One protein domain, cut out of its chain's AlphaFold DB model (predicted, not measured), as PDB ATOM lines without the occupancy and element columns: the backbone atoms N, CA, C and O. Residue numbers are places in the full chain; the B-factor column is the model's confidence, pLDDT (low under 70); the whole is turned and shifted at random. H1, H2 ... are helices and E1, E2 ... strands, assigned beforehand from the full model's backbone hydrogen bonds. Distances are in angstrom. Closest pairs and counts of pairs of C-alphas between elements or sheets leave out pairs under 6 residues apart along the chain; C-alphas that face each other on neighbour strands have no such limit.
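What this domain is: This is residues 3 to 99 of the 103 residues of an uncharacterized protein of Candidatus Saccharibacteria bacterium (UniProt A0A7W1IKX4). What is the main picture? A twisted sheet of four strands, E5 E4 E3 E6, has helix H1 packed across one face, and the small hairpin of E1 and E2 lies near E4 and H1. The long helix H2 only grazes the sheet with its residues 81 to 88, and residues 89 to 99 stick out free. What is it made of? The printed part has 97 residues with two named helices and six named strands, in the order E1 E2 E3 E4 E5 H1 E6 H2, and its class is mixed, helices and strands. How large is it? It is compact, with a radius of gyration of the C-alphas of 13.7 A and spans of 35 by 33 by 25 A.

How they stand to each other: How does the largest sheet run? Its mixed order is E5, residues 39 to 44, E4, residues 30 to 36, E3, residues 17 to 20, and E6, residues 63 to 65. E3, E4 and E5 form a meander, each strand the antiparallel neighbour of the one before, with N 41 and O 33 at 2.8 A and N 20 and O 30 at 2.8 A. E3 and E6 are parallel at 28 degrees, with N 65 and O 19 at 2.8 A. What is on the sheet? H1, residues 50 to 59, is on one face at a height over the sheet of 8.8 A, making two layers, a helix layer on a sheet; the closest C-alphas of H1 and E4 are those of Ala 54 and Leu 31, 6.8 A. E5, H1 and E6 form a split strand-helix-strand unit, two strands running the same way with E4 and E3 between them, and its crossover is right-handed. H2, residues 77 to 97, only grazes the sheet and is apart from H1; in both helices every O i to N i+4 pair is within hydrogen-bond range. Where is the hairpin? E1, residues 3 to 5, and E2, residues 8 to 11, are an antiparallel hairpin with N 3 and O 10 at 2.9 A. The closest C-alphas of E2 and E4 are those of Ile 10 and Val 35, 6.0 A.

Where its parts are: Which elements are longest? From first to last C-alpha, H2 measures 29.9 A, E4 18.6 A, E5 16.6 A and H1 14.1 A. Where are the anchor points? E1 begins at C-alpha 3 (-31.361, -8.486, -24.892), and H2 ends at C-alpha 97 (-10.302, 18.462, -25.595).

The domain as a whole: How far does it reach? The two C-alphas farthest apart are those of Glu 7 and Asn 98, 42.2 A. Is it unbroken? The printed part has no cut, and the link from E6 to H2 is long, with 11 residues. Where is confidence low? The mean pLDDT of the printed part is 76.9, and 37 residues are under 70, among them residues 67 to 73 and 75 to 97.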
ATOM      1  N   ILE A   3     -29.912  -8.702 -24.824       86.50
ATOM      2  CA  ILE A   3     -31.361  -8.486 -24.892       86.50
ATOM      3  C   ILE A   3     -31.879  -8.919 -26.259       86.50
ATOM      4  O   ILE A   3     -31.241  -8.670 -27.277       86.50
ATOM      5  N   ASN A   4     -33.049  -9.551 -26.278       84.31
ATOM      6  CA  ASN A   4     -33.766  -9.846 -27.509       84.31
ATOM      7  C   ASN A   4     -34.880  -8.807 -27.663       84.31
ATOM      8  O   ASN A   4     -35.756  -8.709 -26.799       84.31
ATOM      9  N   TYR A   5     -34.821  -8.008 -28.726       71.88
ATOM     10  CA  TYR A   5     -35.815  -6.979 -29.012       71.88
ATOM     11  C   TYR A   5     -36.370  -7.181 -30.423       71.88
ATOM     12  O   TYR A   5     -35.776  -6.780 -31.424       71.88
ATOM     13  N   GLY A   6     -37.517  -7.858 -30.509       77.62
ATOM     14  CA  GLY A   6     -38.078  -8.291 -31.788       77.62
ATOM     15  C   GLY A   6     -37.253  -9.422 -32.407       77.62
ATOM     16  O   GLY A   6     -37.166 -10.502 -31.835       77.62
ATOM     17  N   GLU A   7     -36.674  -9.182 -33.585       80.88
ATOM     18  CA  GLU A   7     -35.826 -10.152 -34.304       80.88
ATOM     19  C   GLU A   7     -34.321  -9.868 -34.151       80.88
ATOM     20  O   GLU A   7     -33.505 -10.533 -34.787       80.88
ATOM     21  N   VAL A   8     -33.947  -8.888 -33.318       80.00
ATOM     22  CA  VAL A   8     -32.556  -8.459 -33.128       80.00
ATOM     23  C   VAL A   8     -32.074  -8.842 -31.732       80.00
ATOM     24  O   VAL A   8     -32.726  -8.538 -30.728       80.00
ATOM     25  N   ASP A   9     -30.913  -9.491 -31.682       85.94
ATOM     26  CA  ASP A   9     -30.159  -9.717 -30.453       85.94
ATOM     27  C   ASP A   9     -29.150  -8.584 -30.276       85.94
ATOM     28  O   ASP A   9     -28.312  -8.349 -31.147       85.94
ATOM     29  N   ILE A  10     -29.221  -7.890 -29.146       85.62
ATOM     30  CA  ILE A  10     -28.365  -6.742 -28.850       85.62
ATOM     31  C   ILE A  10     -27.517  -7.083 -27.636       85.62
ATOM     32  O   ILE A  10     -28.028  -7.393 -26.556       85.62
ATOM     33  N   LEU A  11     -26.203  -7.041 -27.825       89.56
ATOM     34  CA  LEU A  11     -25.243  -7.148 -26.740       89.56
ATOM     35  C   LEU A  11     -25.159  -5.791 -26.035       89.56
ATOM     36  O   LEU A  11     -24.927  -4.779 -26.675       89.56
ATOM     37  N   ILE A  12     -25.330  -5.784 -24.720       89.50
ATOM     38  CA  ILE A  12     -25.186  -4.619 -23.847       89.50
ATOM     39  C   ILE A  12     -24.012  -4.886 -22.907       89.50
ATOM     40  O   ILE A  12     -24.037  -5.862 -22.150       89.50
ATOM     41  N   THR A  13     -22.995  -4.041 -22.942       88.94
ATOM     42  CA  THR A  13     -21.816  -4.060 -22.069       88.94
ATOM     43  C   THR A  13     -21.482  -2.638 -21.634       88.94
ATOM     44  O   THR A  13     -21.965  -1.667 -22.212       88.94
ATOM     45  N   SER A  14     -20.602  -2.503 -20.645       87.50
ATOM     46  CA  SER A  14     -20.066  -1.203 -20.231       87.50
ATOM     47  C   SER A  14     -19.290  -0.461 -21.327       87.50
ATOM     48  O   SER A  14     -18.984   0.710 -21.157       87.50
ATOM     49  N   GLU A  15     -18.907  -1.135 -22.415       84.19
ATOM     50  CA  GLU A  15     -18.098  -0.548 -23.491       84.19
ATOM     51  C   GLU A  15     -18.941  -0.033 -24.662       84.19
ATOM     52  O   GLU A  15     -18.415   0.694 -25.500       84.19
ATOM     53  N   ASN A  16     -20.216  -0.424 -24.753       83.75
ATOM     54  CA  ASN A  16     -21.053  -0.129 -25.917       83.75
ATOM     55  C   ASN A  16     -22.423   0.460 -25.574       83.75
ATOM     56  O   ASN A  16     -23.255   0.604 -26.466       83.75
ATOM     57  N   ALA A  17     -22.692   0.739 -24.301       88.69
ATOM     58  CA  ALA A  17     -23.975   1.254 -23.862       88.69
ATOM     59  C   ALA A  17     -23.817   2.324 -22.784       88.69
ATOM     60  O   ALA A  17     -22.842   2.338 -22.036       88.69
ATOM     61  N   VAL A  18     -24.827   3.187 -22.688       88.44
ATOM     62  CA  VAL A  18     -24.948   4.227 -21.665       88.44
ATOM     63  C   VAL A  18     -26.415   4.446 -21.309       88.44
ATOM     64  O   VAL A  18     -27.300   4.366 -22.165       88.44
ATOM     65  N   ILE A  19     -26.687   4.721 -20.039       88.94
ATOM     66  CA  ILE A  19     -28.004   5.148 -19.565       88.94
ATOM     67  C   ILE A  19     -27.957   6.653 -19.344       88.94
ATOM     68  O   ILE A  19     -27.061   7.156 -18.677       88.94
ATOM     69  N   VAL A  20     -28.942   7.368 -19.873       85.44
ATOM     70  CA  VAL A  20     -29.087   8.811 -19.688       85.44
ATOM     71  C   VAL A  20     -30.365   9.079 -18.910       85.44
ATOM     72  O   VAL A  20     -31.459   8.739 -19.374       85.44
ATOM     73  N   ASN A  21     -30.219   9.714 -17.749       84.94
ATOM     74  CA  ASN A  21     -31.318  10.118 -16.889       84.94
ATOM     75  C   ASN A  21     -31.551  11.632 -16.952       84.94
ATOM     76  O   ASN A  21     -30.667  12.448 -16.685       84.94
ATOM     77  N   TYR A  22     -32.793  12.017 -17.227       75.19
ATOM     78  CA  TYR A  22     -33.238  13.403 -17.265       75.19
ATOM     79  C   TYR A  22     -33.903  13.749 -15.934       75.19
ATOM     80  O   TYR A  22     -35.061  13.420 -15.685       75.19
ATOM     81  N   LYS A  23     -33.163  14.433 -15.062       65.50
ATOM     82  CA  LYS A  23     -33.549  14.677 -13.661       65.50
ATOM     83  C   LYS A  23     -34.859  15.444 -13.482       65.50
ATOM     84  O   LYS A  23     -35.586  15.199 -12.524       65.50
ATOM     85  N   ASP A  24     -35.167  16.336 -14.417       63.84
ATOM     86  CA  ASP A  24     -36.395  17.134 -14.398       63.84
ATOM     87  C   ASP A  24     -37.539  16.494 -15.211       63.84
ATOM     88  O   ASP A  24     -38.658  17.013 -15.224       63.84
ATOM     89  N   PHE A  25     -37.286  15.359 -15.884       63.38
ATOM     90  CA  PHE A  25     -38.211  14.746 -16.841       63.38
ATOM     91  C   PHE A  25     -38.263  13.217 -16.703       63.38
ATOM     92  O   PHE A  25     -37.637  12.476 -17.458       63.38
ATOM     93  N   ASP A  26     -39.130  12.763 -15.798       57.53
ATOM     94  CA  ASP A  26     -39.382  11.365 -15.383       57.53
ATOM     95  C   ASP A  26     -39.950  10.427 -16.482       57.53
ATOM     96  O   ASP A  26     -40.536   9.391 -16.193       57.53
ATOM     97  N   MET A  27     -39.884  10.821 -17.756       61.78
ATOM     98  CA  MET A  27     -40.367  10.023 -18.896       61.78
ATOM     99  C   MET A  27     -39.389   9.981 -20.072       61.78
ATOM    100  O   MET A  27     -39.711   9.417 -21.119       61.78
ATOM    101  N   MET A  28     -38.226  10.613 -19.928       72.00
ATOM    102  CA  MET A  28     -37.266  10.774 -21.019       72.00
ATOM    103  C   MET A  28     -35.996   9.957 -20.800       72.00
ATOM    104  O   MET A  28     -35.120   9.977 -21.661       72.00
ATOM    105  N   ASN A  29     -35.899   9.220 -19.689       83.31
ATOM    106  CA  ASN A  29     -34.746   8.372 -19.419       83.31
ATOM    107  C   ASN A  29     -34.600   7.334 -20.537       83.31
ATOM    108  O   ASN A  29     -35.593   6.784 -21.022       83.31
ATOM    109  N   CYS A  30     -33.374   7.110 -20.991       86.31
ATOM    110  CA  CYS A  30     -33.104   6.253 -22.137       86.31
ATOM    111  C   CYS A  30     -31.851   5.418 -21.909       86.31
ATOM    112  O   CYS A  30     -30.879   5.886 -21.321       86.31
ATOM    113  N   LEU A  31     -31.863   4.201 -22.443       87.88
ATOM    114  CA  LEU A  31     -30.666   3.397 -22.645       87.88
ATOM    115  C   LEU A  31     -30.275   3.476 -24.121       87.88
ATOM    116  O   LEU A  31     -31.102   3.208 -24.997       87.88
ATOM    117  N   PHE A  32     -29.023   3.837 -24.367       87.06
ATOM    118  CA  PHE A  32     -28.384   3.862 -25.676       87.06
ATOM    119  C   PHE A  32     -27.412   2.702 -25.767       87.06
ATOM    120  O   PHE A  32     -26.701   2.433 -24.799       87.06
ATOM    121  N   ALA A  33     -27.387   2.019 -26.907       86.75
ATOM    122  CA  ALA A  33     -26.420   0.960 -27.154       86.75
ATOM    123  C   ALA A  33     -26.043   0.866 -28.631       86.75
ATOM    124  O   ALA A  33     -26.920   0.933 -29.495       86.75
ATOM    125  N   ASP A  34     -24.762   0.647 -28.902       83.00
ATOM    126  CA  ASP A  34     -24.268   0.333 -30.239       83.00
ATOM    127  C   ASP A  34     -24.630  -1.112 -30.593       83.00
ATOM    128  O   ASP A  34     -24.327  -2.050 -29.844       83.00
ATOM    129  N   VAL A  35     -25.272  -1.294 -31.748       78.00
ATOM    130  CA  VAL A  35     -25.672  -2.612 -32.267       78.00
ATOM    131  C   VAL A  35     -24.654  -3.093 -33.300       78.00
ATOM    132  O   VAL A  35     -24.128  -4.200 -33.190       78.00
ATOM    133  N   GLU A  36     -24.328  -2.231 -34.263       74.12
ATOM    134  CA  GLU A  36     -23.309  -2.416 -35.299       74.12
ATOM    135  C   GLU A  36     -22.609  -1.069 -35.574       74.12
ATOM    136  O   GLU A  36     -23.096  -0.026 -35.135       74.12
ATOM    137  N   PRO A  37     -21.467  -1.034 -36.288       72.44
ATOM    138  CA  PRO A  37     -20.893   0.233 -36.734       72.44
ATOM    139  C   PRO A  37     -21.935   1.065 -37.496       72.44
ATOM    140  O   PRO A  37     -22.514   0.583 -38.465       72.44
ATOM    141  N   ASP A  38     -22.141   2.305 -37.054       63.91
ATOM    142  CA  ASP A  38     -23.149   3.244 -37.565       63.91
ATOM    143  C   ASP A  38     -24.628   2.861 -37.297       63.91
ATOM    144  O   ASP A  38     -25.524   3.515 -37.837       63.91
ATOM    145  N   ASP A  39     -24.905   1.868 -36.438       74.75
ATOM    146  CA  ASP A  39     -26.261   1.476 -36.021       74.75
ATOM    147  C   ASP A  39     -26.410   1.454 -34.490       74.75
ATOM    148  O   ASP A  39     -25.618   0.842 -33.768       74.75
ATOM    149  N   TYR A  40     -27.456   2.109 -33.989       77.88
ATOM    150  CA  TYR A  40     -27.680   2.318 -32.562       77.88
ATOM    151  C   TYR A  40     -29.122   2.028 -32.161       77.88
ATOM    152  O   TYR A  40     -30.089   2.336 -32.860       77.88
ATOM    153  N   MET A  41     -29.267   1.484 -30.959       83.62
ATOM    154  CA  MET A  41     -30.544   1.282 -30.297       83.62
ATOM    155  C   MET A  41     -30.808   2.409 -29.304       83.62
ATOM    156  O   MET A  41     -29.921   2.816 -28.554       83.62
ATOM    157  N   VAL A  42     -32.068   2.841 -29.237       85.31
ATOM    158  CA  VAL A  42     -32.585   3.663 -28.141       85.31
ATOM    159  C   VAL A  42     -33.762   2.947 -27.490       85.31
ATOM    160  O   VAL A  42     -34.774   2.689 -28.145       85.31
ATOM    161  N   MET A  43     -33.657   2.654 -26.195       86.38
ATOM    162  CA  MET A  43     -34.769   2.161 -25.385       86.38
ATOM    163  C   MET A  43     -35.221   3.252 -24.417       86.38
ATOM    164  O   MET A  43     -34.560   3.515 -23.416       86.38
ATOM    165  N   SER A  44     -36.362   3.874 -24.711       86.50
ATOM    166  CA  SER A  44     -36.971   4.878 -23.833       86.50
ATOM    167  C   SER A  44     -37.596   4.249 -22.589       86.50
ATOM    168  O   SER A  44     -38.134   3.143 -22.674       86.50
ATOM    169  N   GLU A  45     -37.690   5.006 -21.500       84.62
ATOM    170  CA  GLU A  45     -38.369   4.614 -20.260       84.62
ATOM    171  C   GLU A  45     -39.831   4.192 -20.436       84.62
ATOM    172  O   GLU A  45     -40.346   3.379 -19.667       84.62
ATOM    173  N   GLY A  46     -40.495   4.676 -21.488       82.50
ATOM    174  CA  GLY A  46     -41.843   4.237 -21.850       82.50
ATOM    175  C   GLY A  46     -41.940   2.780 -22.327       82.50
ATOM    176  O   GLY A  46     -43.049   2.252 -22.411       82.50
ATOM    177  N   ALA A  47     -40.821   2.119 -22.648       85.12
ATOM    178  CA  ALA A  47     -40.808   0.709 -23.023       85.12
ATOM    179  C   ALA A  47     -41.085  -0.173 -21.796       85.12
ATOM    180  O   ALA A  47     -40.518   0.038 -20.722       85.12
ATOM    181  N   CYS A  48     -41.934  -1.195 -21.946       85.62
ATOM    182  CA  CYS A  48     -42.367  -2.024 -20.818       85.62
ATOM    183  C   CYS A  48     -41.215  -2.751 -20.110       85.62
ATOM    184  O   CYS A  48     -41.288  -2.985 -18.903       85.62
ATOM    185  N   GLU A  49     -40.141  -3.070 -20.828       88.12
ATOM    186  CA  GLU A  49     -38.965  -3.759 -20.306       88.12
ATOM    187  C   GLU A  49     -37.881  -2.814 -19.773       88.12
ATOM    188  O   GLU A  49     -36.938  -3.299 -19.146       88.12
ATOM    189  N   TYR A  50     -38.001  -1.493 -19.968       90.25
ATOM    190  CA  TYR A  50     -36.912  -0.543 -19.706       90.25
ATOM    191  C   TYR A  50     -36.299  -0.708 -18.317       90.25
ATOM    192  O   TYR A  50     -35.098  -0.907 -18.190       90.25
ATOM    193  N   ARG A  51     -37.124  -0.702 -17.262       91.38
ATOM    194  CA  ARG A  51     -36.632  -0.784 -15.876       91.38
ATOM    195  C   ARG A  51     -35.821  -2.049 -15.610       91.38
ATOM    196  O   ARG A  51     -34.851  -2.008 -14.860       91.38
ATOM    197  N   MET A  52     -36.230  -3.167 -16.204       92.38
ATOM    198  CA  MET A  52     -35.511  -4.430 -16.078       92.38
ATOM    199  C   MET A  52     -34.185  -4.366 -16.838       92.38
ATOM    200  O   MET A  52     -33.152  -4.723 -16.281       92.38
ATOM    201  N   VAL A  53     -34.213  -3.899 -18.087       91.94
ATOM    202  CA  VAL A  53     -33.024  -3.813 -18.943       91.94
ATOM    203  C   VAL A  53     -32.004  -2.831 -18.369       91.94
ATOM    204  O   VAL A  53     -30.840  -3.192 -18.242       91.94
ATOM    205  N   ALA A  54     -32.432  -1.649 -17.927       92.19
ATOM    206  CA  ALA A  54     -31.573  -0.652 -17.294       92.19
ATOM    207  C   ALA A  54     -30.919  -1.194 -16.012       92.19
ATOM    208  O   ALA A  54     -29.716  -1.049 -15.825       92.19
ATOM    209  N   ALA A  55     -31.672  -1.887 -15.149       93.19
ATOM    210  CA  ALA A  55     -31.109  -2.481 -13.935       93.19
ATOM    211  C   ALA A  55     -30.048  -3.554 -14.238       93.19
ATOM    212  O   ALA A  55     -29.036  -3.643 -13.541       93.19
ATOM    213  N   LEU A  56     -30.270  -4.365 -15.275       93.56
ATOM    214  CA  LEU A  56     -29.299  -5.364 -15.714       93.56
ATOM    215  C   LEU A  56     -28.073  -4.712 -16.365       93.56
ATOM    216  O   LEU A  56     -26.958  -5.120 -16.070       93.56
ATOM    217  N   ALA A  57     -28.257  -3.667 -17.172       92.56
ATOM    218  CA  ALA A  57     -27.164  -2.893 -17.755       92.56
ATOM    219  C   ALA A  57     -26.268  -2.276 -16.668       92.56
ATOM    220  O   ALA A  57     -25.050  -2.435 -16.715       92.56
ATOM    221  N   VAL A  58     -26.855  -1.678 -15.625       94.38
ATOM    222  CA  VAL A  58     -26.101  -1.183 -14.458       94.38
ATOM    223  C   VAL A  58     -25.307  -2.308 -13.785       94.38
ATOM    224  O   VAL A  58     -24.155  -2.111 -13.405       94.38
ATOM    225  N   ALA A  59     -25.878  -3.510 -13.659       92.81
ATOM    226  CA  ALA A  59     -25.168  -4.662 -13.098       92.81
ATOM    227  C   ALA A  59     -23.991  -5.140 -13.974       92.81
ATOM    228  O   ALA A  59     -23.040  -5.719 -13.450       92.81
ATOM    229  N   GLU A  60     -24.034  -4.875 -15.282       91.12
ATOM    230  CA  GLU A  60     -22.944  -5.121 -16.239       91.12
ATOM    231  C   GLU A  60     -21.898  -3.991 -16.254       91.12
ATOM    232  O   GLU A  60     -20.916  -4.075 -16.987       91.12
ATOM    233  N   GLY A  61     -22.086  -2.948 -15.441       91.19
ATOM    234  CA  GLY A  61     -21.179  -1.806 -15.347       91.19
ATOM    235  C   GLY A  61     -21.431  -0.717 -16.385       91.19
ATOM    236  O   GLY A  61     -20.547   0.108 -16.597       91.19
ATOM    237  N   VAL A  62     -22.599  -0.708 -17.039       90.38
ATOM    238  CA  VAL A  62     -23.010   0.400 -17.912       90.38
ATOM    239  C   VAL A  62     -23.121   1.681 -17.097       90.38
ATOM    240  O   VAL A  62     -23.743   1.702 -16.030       90.38
ATOM    241  N   GLU A  63     -22.509   2.741 -17.613       88.62
ATOM    242  CA  GLU A  63     -22.514   4.051 -16.982       88.62
ATOM    243  C   GLU A  63     -23.913   4.680 -17.002       88.62
ATOM    244  O   GLU A  63     -24.691   4.510 -17.946       88.62
ATOM    245  N   VAL A  64     -24.219   5.420 -15.935       88.88
ATOM    246  CA  VAL A  64     -25.432   6.223 -15.808       88.88
ATOM    247  C   VAL A  64     -25.021   7.686 -15.768       88.88
ATOM    248  O   VAL A  64     -24.369   8.122 -14.821       88.88
ATOM    249  N   ILE A  65     -25.427   8.433 -16.786       84.69
ATOM    250  CA  ILE A  65     -25.251   9.877 -16.855       84.69
ATOM    251  C   ILE A  65     -26.522  10.525 -16.315       84.69
ATOM    252  O   ILE A  65     -27.592  10.434 -16.921       84.69
ATOM    253  N   ASP A  66     -26.397  11.169 -15.162       80.31
ATOM    254  CA  ASP A  66     -27.458  11.966 -14.553       80.31
ATOM    255  C   ASP A  66     -27.341  13.448 -14.969       80.31
ATOM    256  O   ASP A  66     -26.302  13.891 -15.452       80.31
ATOM    257  N   ASP A  67     -28.395  14.240 -14.727       68.31
ATOM    258  CA  ASP A  67     -28.373  15.711 -14.861       68.31
ATOM    259  C   ASP A  67     -28.248  16.260 -16.308       68.31
ATOM    260  O   ASP A  67     -27.680  17.329 -16.521       68.31
ATOM    261  N   VAL A  68     -28.840  15.618 -17.326       64.25
ATOM    262  CA  VAL A  68     -28.935  16.246 -18.666       64.25
ATOM    263  C   VAL A  68     -29.994  17.361 -18.662       64.25
ATOM    264  O   VAL A  68     -31.197  17.088 -18.592       64.25
ATOM    265  N   VAL A  69     -29.550  18.624 -18.733       62.66
ATOM    266  CA  VAL A  69     -30.400  19.823 -18.583       62.66
ATOM    267  C   VAL A  69     -30.524  20.618 -19.888       62.66
ATOM    268  O   VAL A  69     -29.562  21.224 -20.336       62.66
ATOM    269  N   GLU A  70     -31.729  20.618 -20.466       58.53
ATOM    270  CA  GLU A  70     -32.495  21.770 -21.001       58.53
ATOM    271  C   GLU A  70     -33.490  21.278 -22.063       58.53
ATOM    272  O   GLU A  70     -33.122  21.122 -23.222       58.53
ATOM    273  N   VAL A  71     -34.764  21.076 -21.692       56.47
ATOM    274  CA  VAL A  71     -35.832  20.748 -22.658       56.47
ATOM    275  C   VAL A  71     -36.287  21.984 -23.430       56.47
ATOM    276  O   VAL A  71     -36.896  22.883 -22.847       56.47
ATOM    277  N   ASP A  72     -36.090  21.987 -24.754       65.12
ATOM    278  CA  ASP A  72     -36.804  22.898 -25.658       65.12
ATOM    279  C   ASP A  72     -38.167  22.303 -26.032       65.12
ATOM    280  O   ASP A  72     -38.286  21.410 -26.869       65.12
ATOM    281  N   TRP A  73     -39.227  22.828 -25.420       60.84
ATOM    282  CA  TRP A  73     -40.608  22.399 -25.660       60.84
ATOM    283  C   TRP A  73     -41.160  22.765 -27.043       60.84
ATOM    284  O   TRP A  73     -42.255  22.324 -27.398       60.84
ATOM    285  N   ASN A  74     -40.441  23.578 -27.819       71.75
ATOM    286  CA  ASN A  74     -40.806  23.871 -29.205       71.75
ATOM    287  C   ASN A  74     -40.294  22.801 -30.176       71.75
ATOM    288  O   ASN A  74     -40.671  22.803 -31.350       71.75
ATOM    289  N   GLU A  75     -39.461  21.882 -29.692       66.56
ATOM    290  CA  GLU A  75     -38.929  20.769 -30.453       66.56
ATOM    291  C   GLU A  75     -39.803  19.511 -30.263       66.56
ATOM    292  O   GLU A  75     -40.220  19.196 -29.145       66.56
ATOM    293  N   PRO A  76     -40.117  18.754 -31.335       62.12
ATOM    294  CA  PRO A  76     -40.754  17.453 -31.195       62.12
ATOM    295  C   PRO A  76     -39.967  16.545 -30.229       62.12
ATOM    296  O   PRO A  76     -38.748  16.451 -30.367       62.12
ATOM    297  N   PRO A  77     -40.625  15.802 -29.314       55.81
ATOM    298  CA  PRO A  77     -39.940  15.063 -28.245       55.81
ATOM    299  C   PRO A  77     -38.834  14.109 -28.719       55.81
ATOM    300  O   PRO A  77     -37.821  13.947 -28.049       55.81
ATOM    301  N   HIS A  78     -39.001  13.504 -29.897       58.59
ATOM    302  CA  HIS A  78     -38.002  12.616 -30.495       58.59
ATOM    303  C   HIS A  78     -36.751  13.365 -30.982       58.59
ATOM    304  O   HIS A  78     -35.646  12.852 -30.836       58.59
ATOM    305  N   LEU A  79     -36.901  14.576 -31.532       60.47
ATOM    306  CA  LEU A  79     -35.768  15.421 -31.921       60.47
ATOM    307  C   LEU A  79     -35.057  15.976 -30.689       60.47
ATOM    308  O   LEU A  79     -33.831  16.029 -30.670       60.47
ATOM    309  N   TYR A  80     -35.816  16.286 -29.638       61.44
ATOM    310  CA  TYR A  80     -35.248  16.728 -28.378       61.44
ATOM    311  C   TYR A  80     -34.305  15.676 -27.769       61.44
ATOM    312  O   TYR A  80     -33.187  16.018 -27.396       61.44
ATOM    313  N   ILE A  81     -34.714  14.399 -27.731       58.16
ATOM    314  CA  ILE A  81     -33.873  13.288 -27.239       58.16
ATOM    315  C   ILE A  81     -32.575  13.197 -28.050       58.16
ATOM    316  O   ILE A  81     -31.490  13.201 -27.477       58.16
ATOM    317  N   MET A  82     -32.680  13.176 -29.383       62.97
ATOM    318  CA  MET A  82     -31.516  13.073 -30.273       62.97
ATOM    319  C   MET A  82     -30.555  14.257 -30.117       62.97
ATOM    320  O   MET A  82     -29.340  14.075 -30.055       62.97
ATOM    321  N   ASN A  83     -31.092  15.470 -29.989       64.88
ATOM    322  CA  ASN A  83     -30.292  16.673 -29.799       64.88
ATOM    323  C   ASN A  83     -29.711  16.785 -28.389       64.88
ATOM    324  O   ASN A  83     -28.621  17.326 -28.237       64.88
ATOM    325  N   ALA A  84     -30.396  16.286 -27.358       63.19
ATOM    326  CA  ALA A  84     -29.872  16.242 -25.996       63.19
ATOM    327  C   ALA A  84     -28.668  15.298 -25.893       63.19
ATOM    328  O   ALA A  84     -27.649  15.690 -25.333       63.19
ATOM    329  N   ILE A  85     -28.728  14.119 -26.522       65.56
ATOM    330  CA  ILE A  85     -27.568  13.220 -26.643       65.56
ATOM    331  C   ILE A  85     -26.453  13.901 -27.436       65.56
ATOM    332  O   ILE A  85     -25.302  13.879 -27.019       65.56
ATOM    333  N   GLY A  86     -26.784  14.544 -28.562       65.00
ATOM    334  CA  GLY A  86     -25.803  15.272 -29.370       65.00
ATOM    335  C   GLY A  86     -25.097  16.386 -28.590       65.00
ATOM    336  O   GLY A  86     -23.885  16.541 -28.714       65.00
ATOM    337  N   ARG A  87     -25.834  17.128 -27.754       67.00
ATOM    338  CA  ARG A  87     -25.289  18.152 -26.848       67.00
ATOM    339  C   ARG A  87     -24.415  17.532 -25.758       67.00
ATOM    340  O   ARG A  87     -23.290  17.974 -25.581       67.00
ATOM    341  N   MET A  88     -24.875  16.458 -25.116       67.88
ATOM    342  CA  MET A  88     -24.101  15.725 -24.111       67.88
ATOM    343  C   MET A  88     -22.772  15.204 -24.682       67.88
ATOM    344  O   MET A  88     -21.721  15.379 -24.073       67.88
ATOM    345  N   LEU A  89     -22.794  14.611 -25.879       63.62
ATOM    346  CA  LEU A  89     -21.587  14.149 -26.566       63.62
ATOM    347  C   LEU A  89     -20.650  15.306 -26.933       63.62
ATOM    348  O   LEU A  89     -19.433  15.145 -26.858       63.62
ATOM    349  N   ALA A  90     -21.194  16.462 -27.321       64.19
ATOM    350  CA  ALA A  90     -20.401  17.655 -27.599       64.19
ATOM    351  C   ALA A  90     -19.717  18.193 -26.331       64.19
ATOM    352  O   ALA A  90     -18.521  18.472 -26.380       64.19
ATOM    353  N   ASP A  91     -20.431  18.250 -25.205       63.91
ATOM    354  CA  ASP A  91     -19.895  18.695 -23.914       63.91
ATOM    355  C   ASP A  91     -18.798  17.743 -23.404       63.91
ATOM    356  O   ASP A  91     -17.728  18.191 -22.988       63.91
ATOM    357  N   ILE A  92     -19.009  16.423 -23.507       64.62
ATOM    358  CA  ILE A  92     -17.988  15.412 -23.178       64.62
ATOM    359  C   ILE A  92     -16.753  15.590 -24.074       64.62
ATOM    360  O   ILE A  92     -15.621  15.600 -23.586       64.62
ATOM    361  N   ALA A  93     -16.947  15.758 -25.385       62.25
ATOM    362  CA  ALA A  93     -15.846  15.954 -26.324       62.25
ATOM    363  C   ALA A  93     -15.064  17.251 -26.048       62.25
ATOM    364  O   ALA A  93     -13.835  17.260 -26.158       62.25
ATOM    365  N   GLU A  94     -15.750  18.330 -25.666       68.81
ATOM    366  CA  GLU A  94     -15.132  19.595 -25.266       68.81
ATOM    367  C   GLU A  94     -14.342  19.448 -23.958       68.81
ATOM    368  O   GLU A  94     -13.187  19.878 -23.894       68.81
ATOM    369  N   GLY A  95     -14.890  18.756 -22.955       67.88
ATOM    370  CA  GLY A  95     -14.185  18.434 -21.709       67.88
ATOM    371  C   GLY A  95     -12.898  17.638 -21.951       67.88
ATOM    372  O   GLY A  95     -11.822  18.012 -21.472       67.88
ATOM    373  N   VAL A  96     -12.960  16.602 -22.797       68.12
ATOM    374  CA  VAL A  96     -11.782  15.821 -23.214       68.12
ATOM    375  C   VAL A  96     -10.756  16.699 -23.935       68.12
ATOM    376  O   VAL A  96      -9.560  16.619 -23.637       68.12
ATOM    377  N   ALA A  97     -11.190  17.559 -24.861       69.12
ATOM    378  CA  ALA A  97     -10.302  18.462 -25.595       69.12
ATOM    379  C   ALA A  97      -9.608  19.488 -24.680       69.12
ATOM    380  O   ALA A  97      -8.451  19.844 -24.918       69.12
ATOM    381  N   ASN A  98     -10.284  19.917 -23.614       78.19
ATOM    382  CA  ASN A  98      -9.768  20.869 -22.633       78.19
ATOM    383  C   ASN A  98      -8.910  20.216 -21.533       78.19
ATOM    384  O   ASN A  98      -8.356  20.916 -20.686       78.19
ATOM    385  N   GLY A  99      -8.742  18.889 -21.559       69.06
ATOM    386  CA  GLY A  99      -7.998  18.148 -20.538       69.06
ATOM    387  C   GLY A  99      -8.730  18.065 -19.197       69.06
ATOM    388  O   GLY A  99      -8.116  17.736 -18.180       69.06
TER     389      GLY A  99